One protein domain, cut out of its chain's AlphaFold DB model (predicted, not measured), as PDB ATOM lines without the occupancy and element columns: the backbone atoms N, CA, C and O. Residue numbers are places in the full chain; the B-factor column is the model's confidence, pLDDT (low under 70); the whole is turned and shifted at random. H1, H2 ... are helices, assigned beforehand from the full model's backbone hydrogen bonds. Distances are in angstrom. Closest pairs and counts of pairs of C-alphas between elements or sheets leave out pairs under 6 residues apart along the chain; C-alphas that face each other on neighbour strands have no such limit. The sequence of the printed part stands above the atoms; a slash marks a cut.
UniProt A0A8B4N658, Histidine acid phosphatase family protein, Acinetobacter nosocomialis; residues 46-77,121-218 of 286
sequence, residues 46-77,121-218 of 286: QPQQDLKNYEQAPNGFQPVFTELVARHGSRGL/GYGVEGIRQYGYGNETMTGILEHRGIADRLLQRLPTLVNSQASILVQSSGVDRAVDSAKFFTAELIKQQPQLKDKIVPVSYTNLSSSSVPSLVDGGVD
ATOM      1  N   GLN A  46      55.080 -32.708  27.284       91.75
ATOM      2  CA  GLN A  46      55.140 -33.289  28.621       91.75
ATOM      3  C   GLN A  46      55.800 -32.280  29.572       91.75
ATOM      4  O   GLN A  46      56.778 -31.626  29.178       91.75
ATOM      5  N   PRO A  47      55.311 -32.143  30.819       91.06
ATOM      6  CA  PRO A  47      55.992 -31.352  31.839       91.06
ATOM      7  C   PRO A  47      57.425 -31.860  32.032       91.06
ATOM      8  O   PRO A  47      57.652 -33.061  32.126       91.06
ATOM      9  N   GLN A  48      58.396 -30.949  32.084       87.62
ATOM     10  CA  GLN A  48      59.820 -31.313  32.147       87.62
ATOM     11  C   GLN A  48      60.325 -31.582  33.572       87.62
ATOM     12  O   GLN A  48      61.447 -32.041  33.752       87.62
ATOM     13  N   GLN A  49      59.522 -31.273  34.591       87.12
ATOM     14  CA  GLN A  49      59.847 -31.514  35.994       87.12
ATOM     15  C   GLN A  49      58.567 -31.678  36.816       87.12
ATOM     16  O   GLN A  49      57.508 -31.177  36.426       87.12
ATOM     17  N   ASP A  50      58.678 -32.369  37.951       88.31
ATOM     18  CA  ASP A  50      57.612 -32.407  38.953       88.31
ATOM     19  C   ASP A  50      57.405 -30.998  39.518       88.31
ATOM     20  O   ASP A  50      58.362 -30.295  39.852       88.31
ATOM     21  N   LEU A  51      56.141 -30.606  39.652       86.12
ATOM     22  CA  LEU A  51      55.751 -29.326  40.217       86.12
ATOM     23  C   LEU A  51      56.342 -29.092  41.619       86.12
ATOM     24  O   LEU A  51      56.712 -27.970  41.963       86.12
ATOM     25  N   LYS A  52      56.458 -30.148  42.428       87.44
ATOM     26  CA  LYS A  52      56.980 -30.061  43.802       87.44
ATOM     27  C   LYS A  52      58.470 -29.724  43.862       87.44
ATOM     28  O   LYS A  52      58.947 -29.303  44.911       87.44
ATOM     29  N   ASN A  53      59.181 -29.896  42.748       91.19
ATOM     30  CA  ASN A  53      60.624 -29.700  42.657       91.19
ATOM     31  C   ASN A  53      61.009 -28.343  42.053       91.19
ATOM     32  O   ASN A  53      62.200 -28.060  41.941       91.19
ATOM     33  N   TYR A  54      60.040 -27.501  41.668       88.25
ATOM     34  CA  TYR A  54      60.356 -26.136  41.253       88.25
ATOM     35  C   TYR A  54      60.972 -25.351  42.411       88.25
ATOM     36  O   TYR A  54      60.510 -25.414  43.555       88.25
ATOM     37  N   GLU A  55      61.978 -24.548  42.077       88.88
ATOM     38  CA  GLU A  55      62.592 -23.611  43.008       88.88
ATOM     39  C   GLU A  55      61.550 -22.626  43.560       88.88
ATOM     40  O   GLU A  55      60.763 -22.032  42.813       88.88
ATOM     41  N   GLN A  56      61.538 -22.485  44.885       88.06
ATOM     42  CA  GLN A  56      60.662 -21.558  45.594       88.06
ATOM     43  C   GLN A  56      61.209 -20.131  45.512       88.06
ATOM     44  O   GLN A  56      62.415 -19.920  45.397       88.06
ATOM     45  N   ALA A  57      60.325 -19.137  45.622       89.75
ATOM     46  CA  ALA A  57      60.767 -17.753  45.755       89.75
ATOM     47  C   ALA A  57      61.635 -17.592  47.026       89.75
ATOM     48  O   ALA A  57      61.269 -18.131  48.074       89.75
ATOM     49  N   PRO A  58      62.766 -16.860  46.970       93.25
ATOM     50  CA  PRO A  58      63.590 -16.607  48.148       93.25
ATOM     51  C   PRO A  58      62.813 -15.906  49.269       93.25
ATOM     52  O   PRO A  58      61.881 -15.142  49.013       93.25
ATOM     53  N   ASN A  59      63.240 -16.103  50.519       94.62
ATOM     54  CA  ASN A  59      62.625 -15.438  51.670       94.62
ATOM     55  C   ASN A  59      62.574 -13.913  51.472       94.62
ATOM     56  O   ASN A  59      63.585 -13.282  51.171       94.62
ATOM     57  N   GLY A  60      61.390 -13.327  51.666       95.00
ATOM     58  CA  GLY A  60      61.137 -11.896  51.466       95.00
ATOM     59  C   GLY A  60      60.726 -11.506  50.041       95.00
ATOM     60  O   GLY A  60      60.362 -10.352  49.823       95.00
ATOM     61  N   PHE A  61      60.723 -12.444  49.091       93.81
ATOM     62  CA  PHE A  61      60.273 -12.222  47.718       93.81
ATOM     63  C   PHE A  61      58.988 -12.997  47.429       93.81
ATOM     64  O   PHE A  61      58.789 -14.115  47.898       93.81
ATOM     65  N   GLN A  62      58.119 -12.405  46.610       91.38
ATOM     66  CA  GLN A  62      56.917 -13.055  46.099       91.38
ATOM     67  C   GLN A  62      56.731 -12.731  44.613       91.38
ATOM     68  O   GLN A  62      57.109 -11.638  44.181       91.38
ATOM     69  N   PRO A  63      56.144 -13.641  43.818       91.00
ATOM     70  CA  PRO A  63      55.805 -13.347  42.433       91.00
ATOM     71  C   PRO A  63      54.789 -12.201  42.357       91.00
ATOM     72  O   PRO A  63      53.729 -12.273  42.974       91.00
ATOM     73  N   VAL A  64      55.102 -11.160  41.583       92.19
ATOM     74  CA  VAL A  64      54.198 -10.018  41.321       92.19
ATOM     75  C   VAL A  64      53.712  -9.960  39.872       92.19
ATOM     76  O   VAL A  64      52.801  -9.201  39.557       92.19
ATOM     77  N   PHE A  65      54.305 -10.766  38.989       93.75
ATOM     78  CA  PHE A  65      53.965 -10.852  37.575       93.75
ATOM     79  C   PHE A  65      54.376 -12.216  37.011       93.75
ATOM     80  O   PHE A  65      55.319 -12.844  37.500       93.75
ATOM     81  N   THR A  66      53.671 -12.671  35.978       94.50
ATOM     82  CA  THR A  66      54.057 -13.822  35.164       94.50
ATOM     83  C   THR A  66      53.571 -13.614  33.735       94.50
ATOM     84  O   THR A  66      52.545 -12.976  33.512       94.50
ATOM     85  N   GLU A  67      54.298 -14.178  32.780       95.12
ATOM     86  CA  GLU A  67      53.906 -14.238  31.379       95.12
ATOM     87  C   GLU A  67      54.121 -15.657  30.852       95.12
ATOM     88  O   GLU A  67      55.014 -16.382  31.301       95.12
ATOM     89  N   LEU A  68      53.278 -16.063  29.905       95.06
ATOM     90  CA  LEU A  68      53.336 -17.370  29.272       95.06
ATOM     91  C   LEU A  68      53.137 -17.198  27.772       95.06
ATOM     92  O   LEU A  68      52.108 -16.698  27.325       95.06
ATOM     93  N   VAL A  69      54.098 -17.695  27.000       94.88
ATOM     94  CA  VAL A  69      53.946 -17.904  25.562       94.88
ATOM     95  C   VAL A  69      53.930 -19.404  25.319       94.88
ATOM     96  O   VAL A  69      54.915 -20.095  25.574       94.88
ATOM     97  N   ALA A  70      52.801 -19.911  24.836       95.44
ATOM     98  CA  ALA A  70      52.630 -21.316  24.503       95.44
ATOM     99  C   ALA A  70      52.353 -21.470  23.006       95.44
ATOM    100  O   ALA A  70      51.558 -20.736  22.418       95.44
ATOM    101  N   ARG A  71      53.000 -22.457  22.378       95.62
ATOM    102  CA  ARG A  71      52.570 -22.937  21.061       95.62
ATOM    103  C   ARG A  71      51.183 -23.568  21.202       95.62
ATOM    104  O   ARG A  71      50.820 -24.045  22.273       95.62
ATOM    105  N   HIS A  72      50.446 -23.627  20.096       95.25
ATOM    106  CA  HIS A  72      49.240 -24.441  20.037       95.25
ATOM    107  C   HIS A  72      49.493 -25.907  20.444       95.25
ATOM    108  O   HIS A  72      50.617 -26.403  20.288       95.25
ATOM    109  N   GLY A  73      48.451 -26.598  20.906       96.56
ATOM    110  CA  GLY A  73      48.538 -27.993  21.331       96.56
ATOM    111  C   GLY A  73      48.717 -28.979  20.172       96.56
ATOM    112  O   GLY A  73      48.740 -28.621  18.984       96.56
ATOM    113  N   SER A  74      48.852 -30.256  20.518       97.19
ATOM    114  CA  SER A  74      48.847 -31.379  19.581       97.19
ATOM    115  C   SER A  74      47.619 -31.338  18.665       97.19
ATOM    116  O   SER A  74      46.477 -31.240  19.115       97.19
ATOM    117  N   ARG A  75      47.848 -31.453  17.354       95.69
ATOM    118  CA  ARG A  75      46.829 -31.278  16.306       95.69
ATOM    119  C   ARG A  75      46.842 -32.401  15.274       95.69
ATOM    120  O   ARG A  75      47.867 -33.062  15.101       95.69
ATOM    121  N   GLY A  76      45.740 -32.536  14.539       95.12
ATOM    122  CA  GLY A  76      45.656 -33.395  13.359       95.12
ATOM    123  C   GLY A  76      46.529 -32.913  12.192       95.12
ATOM    124  O   GLY A  76      47.254 -31.906  12.269       95.12
ATOM    125  N   LEU A  77      46.445 -33.629  11.071       95.44
ATOM    126  CA  LEU A  77      47.028 -33.219   9.792       95.44
ATOM    127  C   LEU A  77      46.481 -31.848   9.396       95.44
ATOM    128  O   LEU A  77      45.320 -31.548   9.629       95.44
ATOM    129  N   GLY A 121      37.419 -32.889  16.007       93.19
ATOM    130  CA  GLY A 121      36.737 -31.821  16.741       93.19
ATOM    131  C   GLY A 121      35.223 -31.763  16.525       93.19
ATOM    132  O   GLY A 121      34.572 -30.856  17.038       93.19
ATOM    133  N   TYR A 122      34.635 -32.721  15.802       94.38
ATOM    134  CA  TYR A 122      33.183 -32.815  15.671       94.38
ATOM    135  C   TYR A 122      32.524 -32.994  17.046       94.38
ATOM    136  O   TYR A 122      32.865 -33.911  17.791       94.38
ATOM    137  N   GLY A 123      31.581 -32.108  17.380       91.56
ATOM    138  CA  GLY A 123      30.863 -32.129  18.659       91.56
ATOM    139  C   GLY A 123      31.683 -31.677  19.873       91.56
ATOM    140  O   GLY A 123      31.201 -31.794  20.995       91.56
ATOM    141  N   VAL A 124      32.902 -31.163  19.676       91.62
ATOM    142  CA  VAL A 124      33.741 -30.655  20.767       91.62
ATOM    143  C   VAL A 124      33.462 -29.168  20.972       91.62
ATOM    144  O   VAL A 124      33.744 -28.347  20.102       91.62
ATOM    145  N   GLU A 125      32.925 -28.806  22.138       90.00
ATOM    146  CA  GLU A 125      32.758 -27.402  22.526       90.00
ATOM    147  C   GLU A 125      34.115 -26.676  22.517       90.00
ATOM    148  O   GLU A 125      35.124 -27.226  22.955       90.00
ATOM    149  N   GLY A 126      34.157 -25.446  22.003       85.62
ATOM    150  CA  GLY A 126      35.407 -24.707  21.792       85.62
ATOM    151  C   GLY A 126      35.942 -24.806  20.368       85.62
ATOM    152  O   GLY A 126      36.487 -23.819  19.880       85.62
ATOM    153  N   ILE A 127      35.712 -25.925  19.669       88.25
ATOM    154  CA  ILE A 127      36.137 -26.096  18.274       88.25
ATOM    155  C   ILE A 127      35.038 -25.581  17.341       88.25
ATOM    156  O   ILE A 127      33.953 -26.151  17.238       88.25
ATOM    157  N   ARG A 128      35.321 -24.470  16.650       81.81
ATOM    158  CA  ARG A 128      34.343 -23.773  15.791       81.81
ATOM    159  C   ARG A 128      34.039 -24.515  14.493       81.81
ATOM    160  O   ARG A 128      32.887 -24.571  14.071       81.81
ATOM    161  N   GLN A 129      35.066 -25.068  13.863       87.06
ATOM    162  CA  GLN A 129      34.959 -25.812  12.617       87.06
ATOM    163  C   GLN A 129      35.697 -27.123  12.807       87.06
ATOM    164  O   GLN A 129      36.881 -27.091  13.100       87.06
ATOM    165  N   TYR A 130      35.022 -28.261  12.652       92.06
ATOM    166  CA  TYR A 130      35.674 -29.569  12.706       92.06
ATOM    167  C   TYR A 130      36.455 -29.854  11.406       92.06
ATOM    168  O   TYR A 130      36.168 -29.269  10.359       92.06
ATOM    169  N   GLY A 131      37.428 -30.765  11.465       94.12
ATOM    170  CA  GLY A 131      38.236 -31.179  10.323       94.12
ATOM    171  C   GLY A 131      39.746 -31.002  10.499       94.12
ATOM    172  O   GLY A 131      40.285 -30.880  11.600       94.12
ATOM    173  N   TYR A 132      40.446 -31.022   9.365       95.38
ATOM    174  CA  TYR A 132      41.900 -30.913   9.302       95.38
ATOM    175  C   TYR A 132      42.413 -29.629   9.964       95.38
ATOM    176  O   TYR A 132      41.844 -28.554   9.819       95.38
ATOM    177  N   GLY A 133      43.557 -29.738  10.637       91.88
ATOM    178  CA  GLY A 133      44.261 -28.627  11.272       91.88
ATOM    179  C   GLY A 133      43.882 -28.386  12.729       91.88
ATOM    180  O   GLY A 133      44.666 -27.738  13.431       91.88
ATOM    181  N   ASN A 134      42.767 -28.958  13.184       92.25
ATOM    182  CA  ASN A 134      42.260 -28.792  14.540       92.25
ATOM    183  C   ASN A 134      43.106 -29.464  15.609       92.25
ATOM    184  O   ASN A 134      43.840 -30.427  15.359       92.25
ATOM    185  N   GLU A 135      42.941 -28.959  16.829       92.62
ATOM    186  CA  GLU A 135      43.472 -29.598  18.020       92.62
ATOM    187  C   GLU A 135      42.878 -30.993  18.223       92.62
ATOM    188  O   GLU A 135      41.707 -31.267  17.963       92.62
ATOM    189  N   THR A 136      43.731 -31.889  18.700       95.75
ATOM    190  CA  THR A 136      43.326 -33.204  19.198       95.75
ATOM    191  C   THR A 136      42.946 -33.099  20.670       95.75
ATOM    192  O   THR A 136      43.339 -32.147  21.341       95.75
ATOM    193  N   MET A 137      42.281 -34.121  21.217       95.62
ATOM    194  CA  MET A 137      42.062 -34.207  22.667       95.62
ATOM    195  C   MET A 137      43.380 -34.104  23.452       95.62
ATOM    196  O   MET A 137      43.431 -33.435  24.478       95.62
ATOM    197  N   THR A 138      44.471 -34.681  22.938       96.75
ATOM    198  CA  THR A 138      45.808 -34.508  23.522       96.75
ATOM    199  C   THR A 138      46.202 -33.034  23.601       96.75
ATOM    200  O   THR A 138      46.652 -32.595  24.650       96.75
ATOM    201  N   GLY A 139      45.984 -32.249  22.540       97.25
ATOM    202  CA  GLY A 139      46.287 -30.811  22.528       97.25
ATOM    203  C   GLY A 139      45.463 -30.010  23.534       97.25
ATOM    204  O   GLY A 139      46.005 -29.167  24.248       97.25
ATOM    205  N   ILE A 140      44.181 -30.352  23.668       96.94
ATOM    206  CA  ILE A 140      43.294 -29.769  24.681       96.94
ATOM    207  C   ILE A 140      43.831 -30.063  26.088       96.94
ATOM    208  O   ILE A 140      43.949 -29.161  26.917       96.94
ATOM    209  N   LEU A 141      44.188 -31.321  26.365       97.88
ATOM    210  CA  LEU A 141      44.718 -31.745  27.664       97.88
ATOM    211  C   LEU A 141      46.079 -31.115  27.982       97.88
ATOM    212  O   LEU A 141      46.346 -30.805  29.143       97.88
ATOM    213  N   GLU A 142      46.923 -30.879  26.977       98.44
ATOM    214  CA  GLU A 142      48.187 -30.159  27.150       98.44
ATOM    215  C   GLU A 142      47.934 -28.752  27.715       98.44
ATOM    216  O   GLU A 142      48.524 -28.399  28.738       98.44
ATOM    217  N   HIS A 143      47.018 -27.979  27.119       98.50
ATOM    218  CA  HIS A 143      46.695 -26.618  27.576       98.50
ATOM    219  C   HIS A 143      45.974 -26.580  28.920       98.50
ATOM    220  O   HIS A 143      46.333 -25.761  29.769       98.50
ATOM    221  N   ARG A 144      45.041 -27.508  29.168       98.25
ATOM    222  CA  ARG A 144      44.424 -27.673  30.496       98.25
ATOM    223  C   ARG A 144      45.480 -27.948  31.567       98.25
ATOM    224  O   ARG A 144      45.555 -27.247  32.568       98.25
ATOM    225  N   GLY A 145      46.392 -28.881  31.303       97.44
ATOM    226  CA  GLY A 145      47.474 -29.188  32.232       97.44
ATOM    227  C   GLY A 145      48.438 -28.016  32.450       97.44
ATOM    228  O   GLY A 145      48.967 -27.857  33.550       97.44
ATOM    229  N   ILE A 146      48.704 -27.193  31.425       97.81
ATOM    230  CA  ILE A 146      49.515 -25.972  31.589       97.81
ATOM    231  C   ILE A 146      48.792 -24.978  32.513       97.81
ATOM    232  O   ILE A 146      49.439 -24.432  33.409       97.81
ATOM    233  N   ALA A 147      47.478 -24.790  32.352       97.62
ATOM    234  CA  ALA A 147      46.663 -23.949  33.231       97.62
ATOM    235  C   ALA A 147      46.689 -24.445  34.685       97.62
ATOM    236  O   ALA A 147      47.018 -23.677  35.592       97.62
ATOM    237  N   ASP A 148      46.459 -25.742  34.901       96.25
ATOM    238  CA  ASP A 148      46.482 -26.357  36.232       96.25
ATOM    239  C   ASP A 148      47.824 -26.138  36.937       96.25
ATOM    240  O   ASP A 148      47.875 -25.745  38.105       96.25
ATOM    241  N   ARG A 149      48.935 -26.363  36.227       95.56
ATOM    242  CA  ARG A 149      50.276 -26.166  36.794       95.56
ATOM    243  C   ARG A 149      50.572 -24.700  37.079       95.56
ATOM    244  O   ARG A 149      51.248 -24.419  38.064       95.56
ATOM    245  N   LEU A 150      50.078 -23.769  36.260       94.44
ATOM    246  CA  LEU A 150      50.226 -22.335  36.516       94.44
ATOM    247  C   LEU A 150      49.526 -21.937  37.824       94.44
ATOM    248  O   LEU A 150      50.146 -21.288  38.668       94.44
ATOM    249  N   LEU A 151      48.283 -22.386  38.026       93.81
ATOM    250  CA  LEU A 151      47.520 -22.123  39.252       93.81
ATOM    251  C   LEU A 151      48.190 -22.703  40.497       93.81
ATOM    252  O   LEU A 151      48.264 -22.033  41.526       93.81
ATOM    253  N   GLN A 152      48.697 -23.932  40.403       92.44
ATOM    254  CA  GLN A 152      49.366 -24.582  41.527       92.44
ATOM    255  C   GLN A 152      50.741 -23.964  41.828       92.44
ATOM    256  O   GLN A 152      51.145 -23.910  42.987       92.44
ATOM    257  N   ARG A 153      51.462 -23.478  40.806       91.56
ATOM    258  CA  ARG A 153      52.785 -22.859  40.977       91.56
ATOM    259  C   ARG A 153      52.709 -21.446  41.549       91.56
ATOM    260  O   ARG A 153      53.587 -21.061  42.314       91.56
ATOM    261  N   LEU A 154      51.707 -20.660  41.150       91.94
ATOM    262  CA  LEU A 154      51.609 -19.228  41.465       91.94
ATOM    263  C   LEU A 154      50.269 -18.852  42.132       91.94
ATOM    264  O   LEU A 154      49.606 -17.908  41.692       91.94
ATOM    265  N   PRO A 155      49.856 -19.540  43.213       88.81
ATOM    266  CA  PRO A 155      48.517 -19.375  43.777       88.81
ATOM    267  C   PRO A 155      48.265 -17.972  44.347       88.81
ATOM    268  O   PRO A 155      47.144 -17.472  44.281       88.81
ATOM    269  N   THR A 156      49.285 -17.303  44.893       87.25
ATOM    270  CA  THR A 156      49.151 -15.944  45.447       87.25
ATOM    271  C   THR A 156      48.982 -14.891  44.355       87.25
ATOM    272  O   THR A 156      48.149 -13.997  44.487       87.25
ATOM    273  N   LEU A 157      49.725 -15.025  43.252       88.75
ATOM    274  CA  LEU A 157      49.677 -14.095  42.128       88.75
ATOM    275  C   LEU A 157      48.311 -14.127  41.436       88.75
ATOM    276  O   LEU A 157      47.716 -13.079  41.187       88.75
ATOM    277  N   VAL A 158      47.788 -15.324  41.164       82.44
ATOM    278  CA  VAL A 158      46.534 -15.493  40.411       82.44
ATOM    279  C   VAL A 158      45.301 -15.067  41.229       82.44
ATOM    280  O   VAL A 158      44.302 -14.591  40.685       82.44
ATOM    281  N   ASN A 159      45.388 -15.125  42.560       77.19
ATOM    282  CA  ASN A 159      44.338 -14.626  43.450       77.19
ATOM    283  C   ASN A 159      44.368 -13.101  43.675       77.19
ATOM    284  O   ASN A 159      43.444 -12.566  44.289       77.19
ATOM    285  N   SER A 160      45.362 -12.382  43.144       77.62
ATOM    286  CA  SER A 160      45.420 -10.913  43.213       77.62
ATOM    287  C   SER A 160      44.283 -10.237  42.428       77.62
ATOM    288  O   SER A 160      43.616 -10.869  41.615       77.62
ATOM    289  N   GLN A 161      44.047  -8.939  42.635       79.38
ATOM    290  CA  GLN A 161      43.019  -8.172  41.904       79.38
ATOM    291  C   GLN A 161      43.422  -7.811  40.456       79.38
ATOM    292  O   GLN A 161      42.701  -7.079  39.785       79.38
ATOM    293  N   ALA A 162      44.575  -8.282  39.974       86.50
ATOM    294  CA  ALA A 162      45.074  -7.952  38.644       86.50
ATOM    295  C   ALA A 162      44.307  -8.690  37.533       86.50
ATOM    296  O   ALA A 162      43.907  -9.845  37.692       86.50
ATOM    297  N   SER A 163      44.148  -8.028  36.385       93.62
ATOM    298  CA  SER A 163      43.605  -8.649  35.175       93.62
ATOM    299  C   SER A 163      44.602  -9.631  34.552       93.62
ATOM    300  O   SER A 163      45.815  -9.426  34.601       93.62
ATOM    301  N   ILE A 164      44.076 -10.672  33.907       95.62
ATOM    302  CA  ILE A 164      44.835 -11.666  33.146       95.62
ATOM    303  C   ILE A 164      44.591 -11.397  31.663       95.62
ATOM    304  O   ILE A 164      43.514 -11.688  31.144       95.62
ATOM    305  N   LEU A 165      45.588 -10.831  30.983       96.00
ATOM    306  CA  LEU A 165      45.536 -10.618  29.540       96.00
ATOM    307  C   LEU A 165      45.806 -11.930  28.798       96.00
ATOM    308  O   LEU A 165      46.836 -12.569  29.014       96.00
ATOM    309  N   VAL A 166      44.908 -12.293  27.886       96.94
ATOM    310  CA  VAL A 166      45.022 -13.472  27.025       96.94
ATOM    311  C   VAL A 166      44.988 -13.019  25.574       96.94
ATOM    312  O   VAL A 166      44.082 -12.302  25.156       96.94
ATOM    313  N   GLN A 167      45.987 -13.431  24.798       95.19
ATOM    314  CA  GLN A 167      46.097 -13.093  23.382       95.19
ATOM    315  C   GLN A 167      46.503 -14.322  22.572       95.19
ATOM    316  O   GLN A 167      47.218 -15.196  23.062       95.19
ATOM    317  N   SER A 168      46.085 -14.365  21.310       93.50
ATOM    318  CA  SER A 168      46.535 -15.368  20.346       93.50
ATOM    319  C   SER A 168      46.894 -14.728  19.006       93.50
ATOM    320  O   SER A 168      46.704 -13.533  18.777       93.50
ATOM    321  N   SER A 169      47.397 -15.557  18.093       89.44
ATOM    322  CA  SER A 169      47.673 -15.168  16.713       89.44
ATOM    323  C   SER A 169      46.420 -14.917  15.871       89.44
ATOM    324  O   SER A 169      46.530 -14.423  14.755       89.44
ATOM    325  N   GLY A 170      45.239 -15.322  16.349       88.56
ATOM    326  CA  GLY A 170      44.016 -15.370  15.542       88.56
ATOM    327  C   GLY A 170      43.920 -16.586  14.615       88.56
ATOM    328  O   GLY A 170      42.875 -16.808  14.016       88.56
ATOM    329  N   VAL A 171      44.964 -17.418  14.519       87.12
ATOM    330  CA  VAL A 171      44.878 -18.709  13.820       87.12
ATOM    331  C   VAL A 171      44.049 -19.671  14.668       87.12
ATOM    332  O   VAL A 171      44.366 -19.842  15.843       87.12
ATOM    333  N   ASP A 172      43.059 -20.347  14.076       87.94
ATOM    334  CA  ASP A 172      42.038 -21.118  14.809       87.94
ATOM    335  C   ASP A 172      42.601 -22.021  15.908       87.94
ATOM    336  O   ASP A 172      42.246 -21.860  17.066       87.94
ATOM    337  N   ARG A 173      43.588 -22.870  15.602       90.00
ATOM    338  CA  ARG A 173      44.218 -23.739  16.615       90.00
ATOM    339  C   ARG A 173      44.845 -22.989  17.799       90.00
ATOM    340  O   ARG A 173      44.881 -23.522  18.894       90.00
ATOM    341  N   ALA A 174      45.378 -21.784  17.588       92.12
ATOM    342  CA  ALA A 174      45.953 -20.976  18.664       92.12
ATOM    343  C   ALA A 174      44.862 -20.265  19.478       92.12
ATOM    344  O   ALA A 174      45.009 -20.113  20.689       92.12
ATOM    345  N   VAL A 175      43.768 -19.862  18.822       92.81
ATOM    346  CA  VAL A 175      42.560 -19.371  19.498       92.81
ATOM    347  C   VAL A 175      41.975 -20.476  20.379       92.81
ATOM    348  O   VAL A 175      41.703 -20.233  21.552       92.81
ATOM    349  N   ASP A 176      41.840 -21.688  19.842       93.38
ATOM    350  CA  ASP A 176      41.282 -22.845  20.543       93.38
ATOM    351  C   ASP A 176      42.164 -23.243  21.736       93.38
ATOM    352  O   ASP A 176      41.657 -23.354  22.850       93.38
ATOM    353  N   SER A 177      43.489 -23.330  21.553       95.94
ATOM    354  CA  SER A 177      44.450 -23.515  22.655       95.94
ATOM    355  C   SER A 177      44.237 -22.520  23.797       95.94
ATOM    356  O   SER A 177      44.128 -22.908  24.961       95.94
ATOM    357  N   ALA A 178      44.188 -21.225  23.463       96.38
ATOM    358  CA  ALA A 178      44.037 -20.158  24.443       96.38
ATOM    359  C   ALA A 178      42.691 -20.272  25.168       96.38
ATOM    360  O   ALA A 178      42.649 -20.155  26.388       96.38
ATOM    361  N   LYS A 179      41.615 -20.591  24.439       96.56
ATOM    362  CA  LYS A 179      40.289 -20.856  25.005       96.56
ATOM    363  C   LYS A 179      40.266 -22.060  25.945       96.56
ATOM    364  O   LYS A 179      39.646 -21.986  27.000       96.56
ATOM    365  N   PHE A 180      40.917 -23.171  25.600       97.81
ATOM    366  CA  PHE A 180      40.962 -24.343  26.479       97.81
ATOM    367  C   PHE A 180      41.817 -24.100  27.723       97.81
ATOM    368  O   PHE A 180      41.439 -24.539  28.810       97.81
ATOM    369  N   PHE A 181      42.915 -23.355  27.584       98.44
ATOM    370  CA  PHE A 181      43.717 -22.891  28.713       98.44
ATOM    371  C   PHE A 181      42.884 -22.018  29.667       98.44
ATOM    372  O   PHE A 181      42.818 -22.295  30.864       98.44
ATOM    373  N   THR A 182      42.195 -20.994  29.154       97.75
ATOM    374  CA  THR A 182      41.391 -20.086  29.988       97.75
ATOM    375  C   THR A 182      40.155 -20.747  30.574       97.75
ATOM    376  O   THR A 182      39.813 -20.474  31.724       97.75
ATOM    377  N   ALA A 183      39.502 -21.639  29.830       97.88
ATOM    378  CA  ALA A 183      38.379 -22.414  30.340       97.88
ATOM    379  C   ALA A 183      38.795 -23.285  31.532       97.88
ATOM    380  O   ALA A 183      38.035 -23.383  32.493       97.88
ATOM    381  N   GLU A 184      40.000 -23.867  31.518       98.31
ATOM    382  CA  GLU A 184      40.504 -24.617  32.673       98.31
ATOM    383  C   GLU A 184      40.827 -23.697  33.852       98.31
ATOM    384  O   GLU A 184      40.429 -24.006  34.972       98.31
ATOM    385  N   LEU A 185      41.439 -22.524  33.618       97.25
ATOM    386  CA  LEU A 185      41.637 -21.534  34.686       97.25
ATOM    387  C   LEU A 185      40.314 -21.187  35.386       97.25
ATOM    388  O   LEU A 185      40.243 -21.198  36.614       97.25
ATOM    389  N   ILE A 186      39.261 -20.921  34.607       97.19
ATOM    390  CA  ILE A 186      37.924 -20.591  35.121       97.19
ATOM    391  C   ILE A 186      37.288 -21.796  35.817       97.19
ATOM    392  O   ILE A 186      36.671 -21.643  36.866       97.19
ATOM    393  N   LYS A 187      37.430 -22.999  35.260       97.56
ATOM    394  CA  LYS A 187      36.894 -24.224  35.864       97.56
ATOM    395  C   LYS A 187      37.506 -24.492  37.240       97.56
ATOM    396  O   LYS A 187      36.773 -24.841  38.161       97.56
ATOM    397  N   GLN A 188      38.818 -24.314  37.383       96.81
ATOM    398  CA  GLN A 188      39.530 -24.522  38.647       96.81
ATOM    399  C   GLN A 188      39.303 -23.378  39.643       96.81
ATOM    400  O   GLN A 188      39.260 -23.600  40.853       96.81
ATOM    401  N   GLN A 189      39.165 -22.145  39.150       95.31
ATOM    402  CA  GLN A 189      38.956 -20.943  39.955       95.31
ATOM    403  C   GLN A 189      37.918 -20.022  39.285       95.31
ATOM    404  O   GLN A 189      38.290 -19.095  38.559       95.31
ATOM    405  N   PRO A 190      36.608 -20.231  39.534       95.56
ATOM    406  CA  PRO A 190      35.530 -19.497  38.859       95.56
ATOM    407  C   PRO A 190      35.622 -17.971  38.964       95.56
ATOM    408  O   PRO A 190      35.244 -17.264  38.031       95.56
ATOM    409  N   GLN A 191      36.191 -17.455  40.056       93.12
ATOM    410  CA  GLN A 191      36.427 -16.027  40.277       93.12
ATOM    411  C   GLN A 191      37.405 -15.389  39.275       93.12
ATOM    412  O   GLN A 191      37.478 -14.165  39.187       93.12
ATOM    413  N   LEU A 192      38.187 -16.184  38.535       94.94
ATOM    414  CA  LEU A 192      39.094 -15.667  37.505       94.94
ATOM    415  C   LEU A 192      38.364 -15.222  36.244       94.94
ATOM    416  O   LEU A 192      38.931 -14.460  35.462       94.94
ATOM    417  N   LYS A 193      37.111 -15.649  36.051       95.88
ATOM    418  CA  LYS A 193      36.314 -15.279  34.879       95.88
ATOM    419  C   LYS A 193      36.236 -13.764  34.689       95.88
ATOM    420  O   LYS A 193      36.445 -13.292  33.578       95.88
ATOM    421  N   ASP A 194      36.034 -13.021  35.775       94.88
ATOM    422  CA  ASP A 194      35.907 -11.558  35.747       94.88
ATOM    423  C   ASP A 194      37.257 -10.833  35.610       94.88
ATOM    424  O   ASP A 194      37.303  -9.623  35.399       94.88
ATOM    425  N   LYS A 195      38.375 -11.564  35.722       94.88
ATOM    426  CA  LYS A 195      39.733 -11.020  35.588       94.88
ATOM    427  C   LYS A 195      40.318 -11.228  34.195       94.88
ATOM    428  O   LYS A 195      41.272 -10.537  33.841       94.88
ATOM    429  N   ILE A 196      39.803 -12.186  33.428       96.62
ATOM    430  CA  ILE A 196      40.319 -12.515  32.096       96.62
ATOM    431  C   ILE A 196      39.876 -11.452  31.094       96.62
ATOM    432  O   ILE A 196      38.688 -11.162  30.950       96.62
ATOM    433  N   VAL A 197      40.847 -10.901  30.369       96.31
ATOM    434  CA  VAL A 197      40.623  -9.930  29.299       96.31
ATOM    435  C   VAL A 197      41.309 -10.386  28.001       96.31
ATOM    436  O   VAL A 197      42.463 -10.810  28.048       96.31
ATOM    437  N   PRO A 198      40.634 -10.286  26.840       96.50
ATOM    438  CA  PRO A 198      39.223  -9.927  26.681       96.50
ATOM    439  C   PRO A 198      38.236 -11.022  27.096       96.50
ATOM    440  O   PRO A 198      38.561 -12.207  27.189       96.50
ATOM    441  N   VAL A 199      36.975 -10.608  27.256       95.94
ATOM    442  CA  VAL A 199      35.845 -11.481  27.618       95.94
ATOM    443  C   VAL A 199      35.608 -12.617  26.619       95.94
ATOM    444  O   VAL A 199      35.025 -13.637  26.987       95.94
ATOM    445  N   SER A 200      36.076 -12.487  25.374       95.62
ATOM    446  CA  SER A 200      35.948 -13.514  24.334       95.62
ATOM    447  C   SER A 200      36.725 -14.803  24.625       95.62
ATOM    448  O   SER A 200      36.431 -15.846  24.041       95.62
ATOM    449  N   TYR A 201      37.675 -14.769  25.567       96.81
ATOM    450  CA  TYR A 201      38.363 -15.960  26.069       96.81
ATOM    451  C   TYR A 201      37.714 -16.576  27.316       96.81
ATOM    452  O   TYR A 201      38.210 -17.573  27.831       96.81
ATOM    453  N   THR A 202      36.604 -16.031  27.820       95.94
ATOM    454  CA  THR A 202      35.953 -16.545  29.044       95.94
ATOM    455  C   THR A 202      34.940 -17.663  28.792       95.94
ATOM    456  O   THR A 202      34.339 -18.180  29.737       95.94
ATOM    457  N   ASN A 203      34.712 -18.022  27.527       91.94
ATOM    458  CA  ASN A 203      33.732 -19.021  27.123       91.94
ATOM    459  C   ASN A 203      34.211 -19.801  25.885       91.94
ATOM    460  O   ASN A 203      34.787 -19.234  24.957       91.94
ATOM    461  N   LEU A 204      33.909 -21.100  25.852       93.56
ATOM    462  CA  LEU A 204      34.157 -21.984  24.713       93.56
ATOM    463  C   LEU A 204      33.112 -21.847  23.593       93.56
ATOM    464  O   LEU A 204      33.301 -22.421  22.522       93.56
ATOM    465  N   SER A 205      32.046 -21.062  23.785       89.00
ATOM    466  CA  SER A 205      31.042 -20.823  22.741       89.00
ATOM    467  C   SER A 205      31.675 -20.446  21.396       89.00
ATOM    468  O   SER A 205      32.561 -19.585  21.312       89.00
ATOM    469  N   SER A 206      31.163 -21.050  20.323       80.12
ATOM    470  CA  SER A 206      31.566 -20.749  18.947       80.12
ATOM    471  C   SER A 206      31.237 -19.313  18.532       80.12
ATOM    472  O   SER A 206      31.915 -18.766  17.665       80.12
ATOM    473  N   SER A 207      30.256 -18.678  19.186       83.44
ATOM    474  CA  SER A 207      29.904 -17.265  18.985       83.44
ATOM    475  C   SER A 207      30.829 -16.284  19.710       83.44
ATOM    476  O   SER A 207      30.795 -15.089  19.431       83.44
ATOM    477  N   SER A 208      31.657 -16.766  20.640       88.94
ATOM    478  CA  SER A 208      32.637 -15.944  21.344       88.94
ATOM    479  C   SER A 208      33.948 -15.986  20.566       88.94
ATOM    480  O   SER A 208      34.682 -16.967  20.642       88.94
ATOM    481  N   VAL A 209      34.213 -14.985  19.730       89.06
ATOM    482  CA  VAL A 209      35.357 -15.003  18.806       89.06
ATOM    483  C   VAL A 209      36.325 -13.876  19.165       89.06
ATOM    484  O   VAL A 209      35.970 -12.713  18.977       89.06
ATOM    485  N   PRO A 210      37.528 -14.198  19.675       93.00
ATOM    486  CA  PRO A 210      38.585 -13.212  19.870       93.00
ATOM    487  C   PRO A 210      38.962 -12.529  18.554       93.00
ATOM    488  O   PRO A 210      38.976 -13.159  17.495       93.00
ATOM    489  N   SER A 211      39.288 -11.244  18.620       91.19
ATOM    490  CA  SER A 211      39.507 -10.377  17.462       91.19
ATOM    491  C   SER A 211      40.596  -9.332  17.727       91.19
ATOM    492  O   SER A 211      41.122  -9.206  18.830       91.19
ATOM    493  N   LEU A 212      40.948  -8.554  16.702       87.44
ATOM    494  CA  LEU A 212      41.814  -7.386  16.889       87.44
ATOM    495  C   LEU A 212      41.100  -6.290  17.704       87.44
ATOM    496  O   LEU A 212      41.732  -5.607  18.502       87.44
ATOM    497  N   VAL A 213      39.780  -6.143  17.529       86.88
ATOM    498  CA  VAL A 213      38.979  -5.060  18.127       86.88
ATOM    499  C   VAL A 213      38.844  -5.212  19.640       86.88
ATOM    500  O   VAL A 213      38.944  -4.229  20.366       86.88
ATOM    501  N   ASP A 214      38.641  -6.434  20.129       91.50
ATOM    502  CA  ASP A 214      38.613  -6.718  21.570       91.50
ATOM    503  C   ASP A 214      40.017  -6.954  22.158       91.50
ATOM    504  O   ASP A 214      40.151  -7.175  23.357       91.50
ATOM    505  N   GLY A 215      41.073  -6.894  21.339       90.19
ATOM    506  CA  GLY A 215      42.465  -7.082  21.760       90.19
ATOM    507  C   GLY A 215      42.862  -8.536  22.038       90.19
ATOM    508  O   GLY A 215      43.971  -8.787  22.520       90.19
ATOM    509  N   GLY A 216      41.983  -9.499  21.735       93.44
ATOM    510  CA  GLY A 216      42.233 -10.925  21.950       93.44
ATOM    511  C   GLY A 216      43.102 -11.566  20.872       93.44
ATOM    512  O   GLY A 216      43.685 -12.632  21.082       93.44
ATOM    513  N   VAL A 217      43.215 -10.910  19.724       92.06
ATOM    514  CA  VAL A 217      44.137 -11.250  18.648       92.06
ATOM    515  C   VAL A 217      45.131 -10.111  18.498       92.06
ATOM    516  O   VAL A 217      44.753  -8.943  18.524       92.06
ATOM    517  N   ASP A 218      46.402 -10.455  18.314       89.50
ATOM    518  CA  ASP A 218      47.440  -9.496  17.941       89.50
ATOM    519  C   ASP A 218      48.341 -10.116  16.870       89.50
ATOM    520  O   ASP A 218      49.267 -10.883  17.150       89.50
TER     521      ASP A 218
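AT A GLANCE: This is residues 46 to 77 and 121 to 218 of the 286 residues of the protein "Histidine acid phosphatase family protein" of Acinetobacter nosocomialis (UniProt A0A8B4N658). With little regular structure, this model has two long helices, H1 and H3, crossing near their middles, amid long loops that hold most residues. The printed part has 130 residues, 44 of them in four named helices, H1 to H4 in chain order, and no named strand: all helix. It is compact, with a radius of gyration of the C-alphas of 15.2 A, yet elongated, 50 by 32 by 24 A.

IN THESE COORDINATES: After residues 46 to 77 and 121 to 136, H1, residues 137 to 153, begins at C-alpha (42.062, -34.207, 22.667) and spans 24.1 A. H2 is residues 155 to 158. H3, residues 172 to 188, spans 24.2 A. H4, residues 190 to 195, ends at C-alpha (39.733, -11.020, 35.588).

HOW THE PARTS SIT: H1 and H3 touch at a steep tilt of 46 degrees, the same way; their closest C-alphas, of His 143 and Phe 181, are 4.9 A apart. H3, with residues 185 to 186 alone, only just touches H4, with 3 pairs of C-alphas within 8 A, only at the corner; the closest C-alphas, of Ile 186 and Lys 193, are 5.6 A apart. H1 and H4 are apart. H2 is close to but not clearly touching H1, C-alphas 151 and 158 being closest at 6.8 A. Every O i to N i+4 pair is within hydrogen-bond range in H1 and H3; H4 has 0 of 2, but 2 of 3 O i to N i+3 pairs, and H2 is too short for an i+4 pair.

THE WHOLE: The C-alphas farthest apart, of Gly 60 and Gly 131, are 50.9 A apart. Residues 78 to 120 are not printed, and C-alphas 77 and 121 are 12.5 A apart across the cut. The link from H2 to H3 is long. No printed residue is under 70 in pLDDT.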